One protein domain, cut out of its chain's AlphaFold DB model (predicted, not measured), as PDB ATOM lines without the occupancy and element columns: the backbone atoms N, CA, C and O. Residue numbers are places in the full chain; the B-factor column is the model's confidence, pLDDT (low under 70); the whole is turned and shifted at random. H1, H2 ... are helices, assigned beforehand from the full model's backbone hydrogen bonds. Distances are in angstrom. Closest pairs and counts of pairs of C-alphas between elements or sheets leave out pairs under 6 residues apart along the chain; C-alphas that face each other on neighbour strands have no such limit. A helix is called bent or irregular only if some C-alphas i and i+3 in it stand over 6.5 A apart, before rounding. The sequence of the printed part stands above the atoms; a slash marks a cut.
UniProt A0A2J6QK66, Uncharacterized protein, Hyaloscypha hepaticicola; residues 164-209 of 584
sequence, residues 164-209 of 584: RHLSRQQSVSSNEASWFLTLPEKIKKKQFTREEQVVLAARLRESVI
ATOM      1  N   ARG A 164      18.546 -42.985  27.840       46.88
ATOM      2  CA  ARG A 164      19.338 -44.085  27.242       46.88
ATOM      3  C   ARG A 164      19.644 -43.915  25.749       46.88
ATOM      4  O   ARG A 164      20.506 -44.617  25.232       46.88
ATOM      5  N   HIS A 165      18.943 -43.023  25.050       43.25
ATOM      6  CA  HIS A 165      19.212 -42.731  23.641       43.25
ATOM      7  C   HIS A 165      20.207 -41.571  23.463       43.25
ATOM      8  O   HIS A 165      20.869 -41.491  22.431       43.25
ATOM      9  N   LEU A 166      20.339 -40.713  24.483       46.16
ATOM     10  CA  LEU A 166      21.327 -39.631  24.558       46.16
ATOM     11  C   LEU A 166      22.692 -40.138  25.043       46.16
ATOM     12  O   LEU A 166      23.706 -39.789  24.451       46.16
ATOM     13  N   SER A 167      22.739 -41.059  26.016       48.75
ATOM     14  CA  SER A 167      24.006 -41.652  26.492       48.75
ATOM     15  C   SER A 167      24.777 -42.439  25.421       48.75
ATOM     16  O   SER A 167      25.946 -42.753  25.612       48.75
ATOM     17  N   ARG A 168      24.136 -42.768  24.289       49.78
ATOM     18  CA  ARG A 168      24.763 -43.434  23.135       49.78
ATOM     19  C   ARG A 168      25.368 -42.454  22.117       49.78
ATOM     20  O   ARG A 168      26.041 -42.906  21.200       49.78
ATOM     21  N   GLN A 169      25.125 -41.147  22.262       47.53
ATOM     22  CA  GLN A 169      25.681 -40.093  21.398       47.53
ATOM     23  C   GLN A 169      27.016 -39.537  21.917       47.53
ATOM     24  O   GLN A 169      27.756 -38.931  21.153       47.53
ATOM     25  N   GLN A 170      27.357 -39.770  23.189       53.84
ATOM     26  CA  GLN A 170      28.624 -39.337  23.779       53.84
ATOM     27  C   GLN A 170      29.578 -40.539  23.859       53.84
ATOM     28  O   GLN A 170      29.575 -41.329  24.808       53.84
ATOM     29  N   SER A 171      30.348 -40.738  22.790       53.50
ATOM     30  CA  SER A 171      31.237 -41.888  22.589       53.50
ATOM     31  C   SER A 171      32.561 -41.766  23.354       53.50
ATOM     32  O   SER A 171      33.630 -41.853  22.759       53.50
ATOM     33  N   VAL A 172      32.475 -41.600  24.674       63.78
ATOM     34  CA  VAL A 172      33.614 -41.673  25.602       63.78
ATOM     35  C   VAL A 172      34.386 -42.984  25.384       63.78
ATOM     36  O   VAL A 172      33.770 -44.047  25.288       63.78
ATOM     37  N   SER A 173      35.716 -42.969  25.343       73.44
ATOM     38  CA  SER A 173      36.492 -44.219  25.266       73.44
ATOM     39  C   SER A 173      36.475 -44.997  26.594       73.44
ATOM     40  O   SER A 173      36.384 -44.419  27.676       73.44
ATOM     41  N   SER A 174      36.627 -46.326  26.559       74.69
ATOM     42  CA  SER A 174      36.800 -47.104  27.803       74.69
ATOM     43  C   SER A 174      38.052 -46.666  28.578       74.69
ATOM     44  O   SER A 174      38.045 -46.672  29.807       74.69
ATOM     45  N   ASN A 175      39.095 -46.232  27.859       78.12
ATOM     46  CA  ASN A 175      40.347 -45.728  28.430       78.12
ATOM     47  C   ASN A 175      40.191 -44.327  29.044       78.12
ATOM     48  O   ASN A 175      40.856 -43.993  30.016       78.12
ATOM     49  N   GLU A 176      39.304 -43.506  28.487       77.50
ATOM     50  CA  GLU A 176      38.981 -42.172  29.005       77.50
ATOM     51  C   GLU A 176      38.192 -42.285  30.317       77.50
ATOM     52  O   GLU A 176      38.466 -41.577  31.283       77.50
ATOM     53  N   ALA A 177      37.278 -43.258  30.394       81.94
ATOM     54  CA  ALA A 177      36.558 -43.561  31.621       81.94
ATOM     55  C   ALA A 177      37.484 -44.136  32.717       81.94
ATOM     56  O   ALA A 177      37.349 -43.754  33.880       81.94
ATOM     57  N   SER A 178      38.452 -45.002  32.386       80.44
ATOM     58  CA  SER A 178      39.424 -45.493  33.380       80.44
ATOM     59  C   SER A 178      40.408 -44.409  33.825       80.44
ATOM     60  O   SER A 178      40.645 -44.275  35.025       80.44
ATOM     61  N   TRP A 179      40.900 -43.571  32.906       83.31
ATOM     62  CA  TRP A 179      41.700 -42.387  33.236       83.31
ATOM     63  C   TRP A 179      40.936 -41.410  34.138       83.31
ATOM     64  O   TRP A 179      41.486 -40.922  35.120       83.31
ATOM     65  N   PHE A 180      39.637 -41.196  33.905       83.56
ATOM     66  CA  PHE A 180      38.824 -40.382  34.805       83.56
ATOM     67  C   PHE A 180      38.887 -40.881  36.257       83.56
ATOM     68  O   PHE A 180      38.952 -40.051  37.158       83.56
ATOM     69  N   LEU A 181      38.928 -42.196  36.533       81.19
ATOM     70  CA  LEU A 181      39.054 -42.686  37.914       81.19
ATOM     71  C   LEU A 181      40.388 -42.329  38.574       81.19
ATOM     72  O   LEU A 181      40.370 -42.067  39.780       81.19
ATOM     73  N   THR A 182      41.498 -42.278  37.832       86.81
ATOM     74  CA  THR A 182      42.830 -41.987  38.395       86.81
ATOM     75  C   THR A 182      42.993 -40.524  38.813       86.81
ATOM     76  O   THR A 182      43.850 -40.210  39.637       86.81
ATOM     77  N   LEU A 183      42.136 -39.621  38.322       85.75
ATOM     78  CA  LEU A 183      42.169 -38.207  38.692       85.75
ATOM     79  C   LEU A 183      41.738 -37.962  40.156       85.75
ATOM     80  O   LEU A 183      40.708 -38.484  40.600       85.75
ATOM     81  N   PRO A 184      42.425 -37.082  40.908       90.69
ATOM     82  CA  PRO A 184      41.944 -36.589  42.198       90.69
ATOM     83  C   PRO A 184      40.545 -35.961  42.104       90.69
ATOM     84  O   PRO A 184      40.223 -35.273  41.134       90.69
ATOM     85  N   GLU A 185      39.720 -36.107  43.148       80.12
ATOM     86  CA  GLU A 185      38.357 -35.541  43.162       80.12
ATOM     87  C   GLU A 185      38.307 -34.033  42.902       80.12
ATOM     88  O   GLU A 185      37.365 -33.544  42.281       80.12
ATOM     89  N   LYS A 186      39.329 -33.294  43.351       89.19
ATOM     90  CA  LYS A 186      39.460 -31.849  43.116       89.19
ATOM     91  C   LYS A 186      39.564 -31.513  41.622       89.19
ATOM     92  O   LYS A 186      39.108 -30.449  41.221       89.19
ATOM     93  N   ILE A 187      40.135 -32.408  40.811       84.44
ATOM     94  CA  ILE A 187      40.227 -32.265  39.352       84.44
ATOM     95  C   ILE A 187      38.923 -32.737  38.706       84.44
ATOM     96  O   ILE A 187      38.353 -31.993  37.915       84.44
ATOM     97  N   LYS A 188      38.381 -33.894  39.127       84.88
ATOM     98  CA  LYS A 188      37.066 -34.396  38.678       84.88
ATOM     99  C   LYS A 188      35.977 -33.320  38.791       84.88
ATOM    100  O   LYS A 188      35.304 -33.023  37.815       84.88
ATOM    101  N   LYS A 189      35.870 -32.678  39.962       81.81
ATOM    102  CA  LYS A 189      34.869 -31.640  40.279       81.81
ATOM    103  C   LYS A 189      35.108 -30.288  39.588       81.81
ATOM    104  O   LYS A 189      34.182 -29.487  39.551       81.81
ATOM    105  N   LYS A 190      36.316 -30.021  39.074       84.75
ATOM    106  CA  LYS A 190      36.659 -28.774  38.357       84.75
ATOM    107  C   LYS A 190      36.585 -28.904  36.835       84.75
ATOM    108  O   LYS A 190      36.206 -27.943  36.184       84.75
ATOM    109  N   GLN A 191      36.987 -30.054  36.291       81.56
ATOM    110  CA  GLN A 191      37.146 -30.272  34.847       81.56
ATOM    111  C   GLN A 191      35.970 -31.021  34.205       81.56
ATOM    112  O   GLN A 191      35.837 -30.987  32.990       81.56
ATOM    113  N   PHE A 192      35.121 -31.689  34.996       81.12
ATOM    114  CA  PHE A 192      33.979 -32.451  34.486       81.12
ATOM    115  C   PHE A 192      32.686 -31.998  35.151       81.12
ATOM    116  O   PHE A 192      32.593 -31.939  36.384       81.12
ATOM    117  N   THR A 193      31.666 -31.751  34.337       85.56
ATOM    118  CA  THR A 193      30.303 -31.486  34.807       85.56
ATOM    119  C   THR A 193      29.729 -32.695  35.547       85.56
ATOM    120  O   THR A 193      30.178 -33.837  35.396       85.56
ATOM    121  N   ARG A 194      28.701 -32.469  36.372       79.25
ATOM    122  CA  ARG A 194      28.063 -33.548  37.139       79.25
ATOM    123  C   ARG A 194      27.445 -34.607  36.219       79.25
ATOM    124  O   ARG A 194      27.477 -35.787  36.567       79.25
ATOM    125  N   GLU A 195      26.918 -34.215  35.059       79.75
ATOM    126  CA  GLU A 195      26.410 -35.147  34.051       79.75
ATOM    127  C   GLU A 195      27.532 -36.024  33.475       79.75
ATOM    128  O   GLU A 195      27.393 -37.248  33.447       79.75
ATOM    129  N   GLU A 196      28.665 -35.435  33.082       81.38
ATOM    130  CA  GLU A 196      29.809 -36.168  32.516       81.38
ATOM    131  C   GLU A 196      30.401 -37.163  33.516       81.38
ATOM    132  O   GLU A 196      30.608 -38.327  33.174       81.38
ATOM    133  N   GLN A 197      30.580 -36.763  34.780       80.31
ATOM    134  CA  GLN A 197      31.033 -37.669  35.844       80.31
ATOM    135  C   GLN A 197      30.104 -38.887  35.994       80.31
ATOM    136  O   GLN A 197      30.574 -40.008  36.212       80.31
ATOM    137  N   VAL A 198      28.786 -38.696  35.850       80.62
ATOM    138  CA  VAL A 198      27.797 -39.785  35.897       80.62
ATOM    139  C   VAL A 198      27.878 -40.675  34.653       80.62
ATOM    140  O   VAL A 198      27.774 -41.893  34.794       80.62
ATOM    141  N   VAL A 199      28.103 -40.116  33.459       82.62
ATOM    142  CA  VAL A 199      28.291 -40.888  32.215       82.62
ATOM    143  C   VAL A 199      29.570 -41.732  32.276       82.62
ATOM    144  O   VAL A 199      29.515 -42.938  32.026       82.62
ATOM    145  N   LEU A 200      30.691 -41.141  32.696       82.00
ATOM    146  CA  LEU A 200      31.980 -41.818  32.882       82.00
ATOM    147  C   LEU A 200      31.856 -42.961  33.904       82.00
ATOM    148  O   LEU A 200      32.182 -44.114  33.611       82.00
ATOM    149  N   ALA A 201      31.274 -42.675  35.074       79.38
ATOM    150  CA  ALA A 201      31.048 -43.661  36.131       79.38
ATOM    151  C   ALA A 201      29.983 -44.723  35.787       79.38
ATOM    152  O   ALA A 201      29.962 -45.791  36.407       79.38
ATOM    153  N   ALA A 202      29.080 -44.461  34.840       77.06
ATOM    154  CA  ALA A 202      28.157 -45.466  34.317       77.06
ATOM    155  C   ALA A 202      28.871 -46.417  33.351       77.06
ATOM    156  O   ALA A 202      28.733 -47.630  33.495       77.06
ATOM    157  N   ARG A 203      29.688 -45.882  32.433       78.75
ATOM    158  CA  ARG A 203      30.408 -46.666  31.420       78.75
ATOM    159  C   ARG A 203      31.406 -47.650  32.030       78.75
ATOM    160  O   ARG A 203      31.470 -48.796  31.603       78.75
ATOM    161  N   LEU A 204      32.096 -47.251  33.099       74.06
ATOM    162  CA  LEU A 204      32.963 -48.146  33.881       74.06
ATOM    163  C   LEU A 204      32.216 -49.362  34.439       74.06
ATOM    164  O   LEU A 204      32.719 -50.482  34.392       74.06
ATOM    165  N   ARG A 205      30.991 -49.157  34.935       71.50
ATOM    166  CA  ARG A 205      30.134 -50.233  35.456       71.50
ATOM    167  C   ARG A 205      29.517 -51.096  34.351       71.50
ATOM    168  O   ARG A 205      28.991 -52.155  34.661       71.50
ATOM    169  N   GLU A 206      29.559 -50.643  33.099       68.06
ATOM    170  CA  GLU A 206      29.153 -51.407  31.913       68.06
ATOM    171  C   GLU A 206      30.322 -52.232  31.341       68.06
ATOM    172  O   GLU A 206      30.096 -53.309  30.801       68.06
ATOM    173  N   SER A 207      31.573 -51.782  31.516       67.19
ATOM    174  CA  SER A 207      32.778 -52.561  31.181       67.19
ATOM    175  C   SER A 207      33.140 -53.650  32.201       67.19
ATOM    176  O   SER A 207      33.911 -54.550  31.874       67.19
ATOM    177  N   VAL A 208      32.607 -53.592  33.427       72.56
ATOM    178  CA  VAL A 208      32.771 -54.670  34.416       72.56
ATOM    179  C   VAL A 208      31.830 -55.817  34.053       72.56
ATOM    180  O   VAL A 208      30.616 -55.721  34.230       72.56
ATOM    181  N   ILE A 209      32.406 -56.912  33.558       69.25
ATOM    182  CA  ILE A 209      31.690 -58.166  33.328       69.25
ATOM    183  C   ILE A 209      31.413 -58.790  34.700       69.25
ATOM    184  O   ILE A 209      32.328 -59.282  35.355       69.25
TER     185      ILE A 209
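What this domain is: This is residues 164 to 209 of the 584 residues of an uncharacterized protein of Hyaloscypha hepaticicola (UniProt A0A2J6QK66). The longest helix, H3, is crossed near its middle by H1, and the shorter H2 is set off from both, so that the three helices make an open triangle in which only H1 and H3 truly touch. The stretch before H1, residues 164 to 173, is a leading tail with no named element, and residues 182 to 187, around the turn from H1 into H2, stick out. The printed part has 46 residues with three named helices, in the order H1, H2, H3 along the chain, and no named strand; the class is all helix. The whole is compact, with a radius of gyration of the C-alphas of 10.5 A, and its C-alphas span 29 by 22 by 13 A along the three main axes.

Where its parts are: H3 holds residues 194 to 207, 14 residues from Arg 194 to Ser 207, and measures 20.5 A from first to last C-alpha. It begins with C-alpha 194 at (28.063, -33.548, 37.139) and ends with C-alpha 207 at (32.778, -52.561, 31.181), and most of the change between these two points is in y. H1 holds residues 174 to 182, 9 residues from Ser 174 to Thr 182, and measures 13.2 A. Its C-alpha 174 stands at (36.800, -47.104, 27.803) and its C-alpha 182 at (42.830, -41.987, 38.395), with the largest change in z. H2 holds residues 185 to 191, 7 residues from Glu 185 to Gln 191, and measures 9.9 A. No helix is bent or irregular. Residues 164 to 166 are helical as well, but belong to no named helix.

How they stand to each other: H3 and H1 touch, with 9 pairs of C-alphas within 8 A. Their closest C-alphas are those of Ala 177 and Leu 200, 5.1 A apart. The two centres are 9.6 A apart. The lines of H1 and H3 stand at a steep tilt of 64 degrees, and the helices run opposite ways. H2 and H3 are close but not clearly touching, with 1 pair of C-alphas within 8 A, those of Lys 188 and Gln 197, 7.4 A apart. They stand at a steep tilt of 64 degrees and run opposite ways, with their centres 14.7 A apart. H1 and H2 are also close but not clearly touching, and here again Lys 188 is in the closest pair: its C-alpha is 7.3 A from that of Phe 180. H1 and H2 stand at a steep tilt of 53 degrees and run opposite ways, with their centres 13.5 A apart. In the backbones, the O i to N i+4 pairs within hydrogen-bond range are 9 of 10 in H3, 4 of 5 in H1 and 2 of 3 in H2.

The domain as a whole: The two C-alphas farthest apart are those of Lys 190, in H2, and Ile 209, the last printed residue, at 30.2 A. The first and last printed C-alphas, those of Arg 164 and Ile 209, are 19.7 A apart. The printed part runs from residue 164 to residue 209 without a cut, within a full chain of 584 residues. The link from H1 to H2 and the link from H2 to H3 are both tight, with 2 residues in each. Residues 182 to 187, of which 185 to 187 belong to H2, stand free. The mean pLDDT of the printed part is 74.1. Confidence is low, under 70, in 12 residues: 164 to 172, 206 to 207, and 209. By element, the mean pLDDT is 77 for H3, 81 for H1 and 84 for H2.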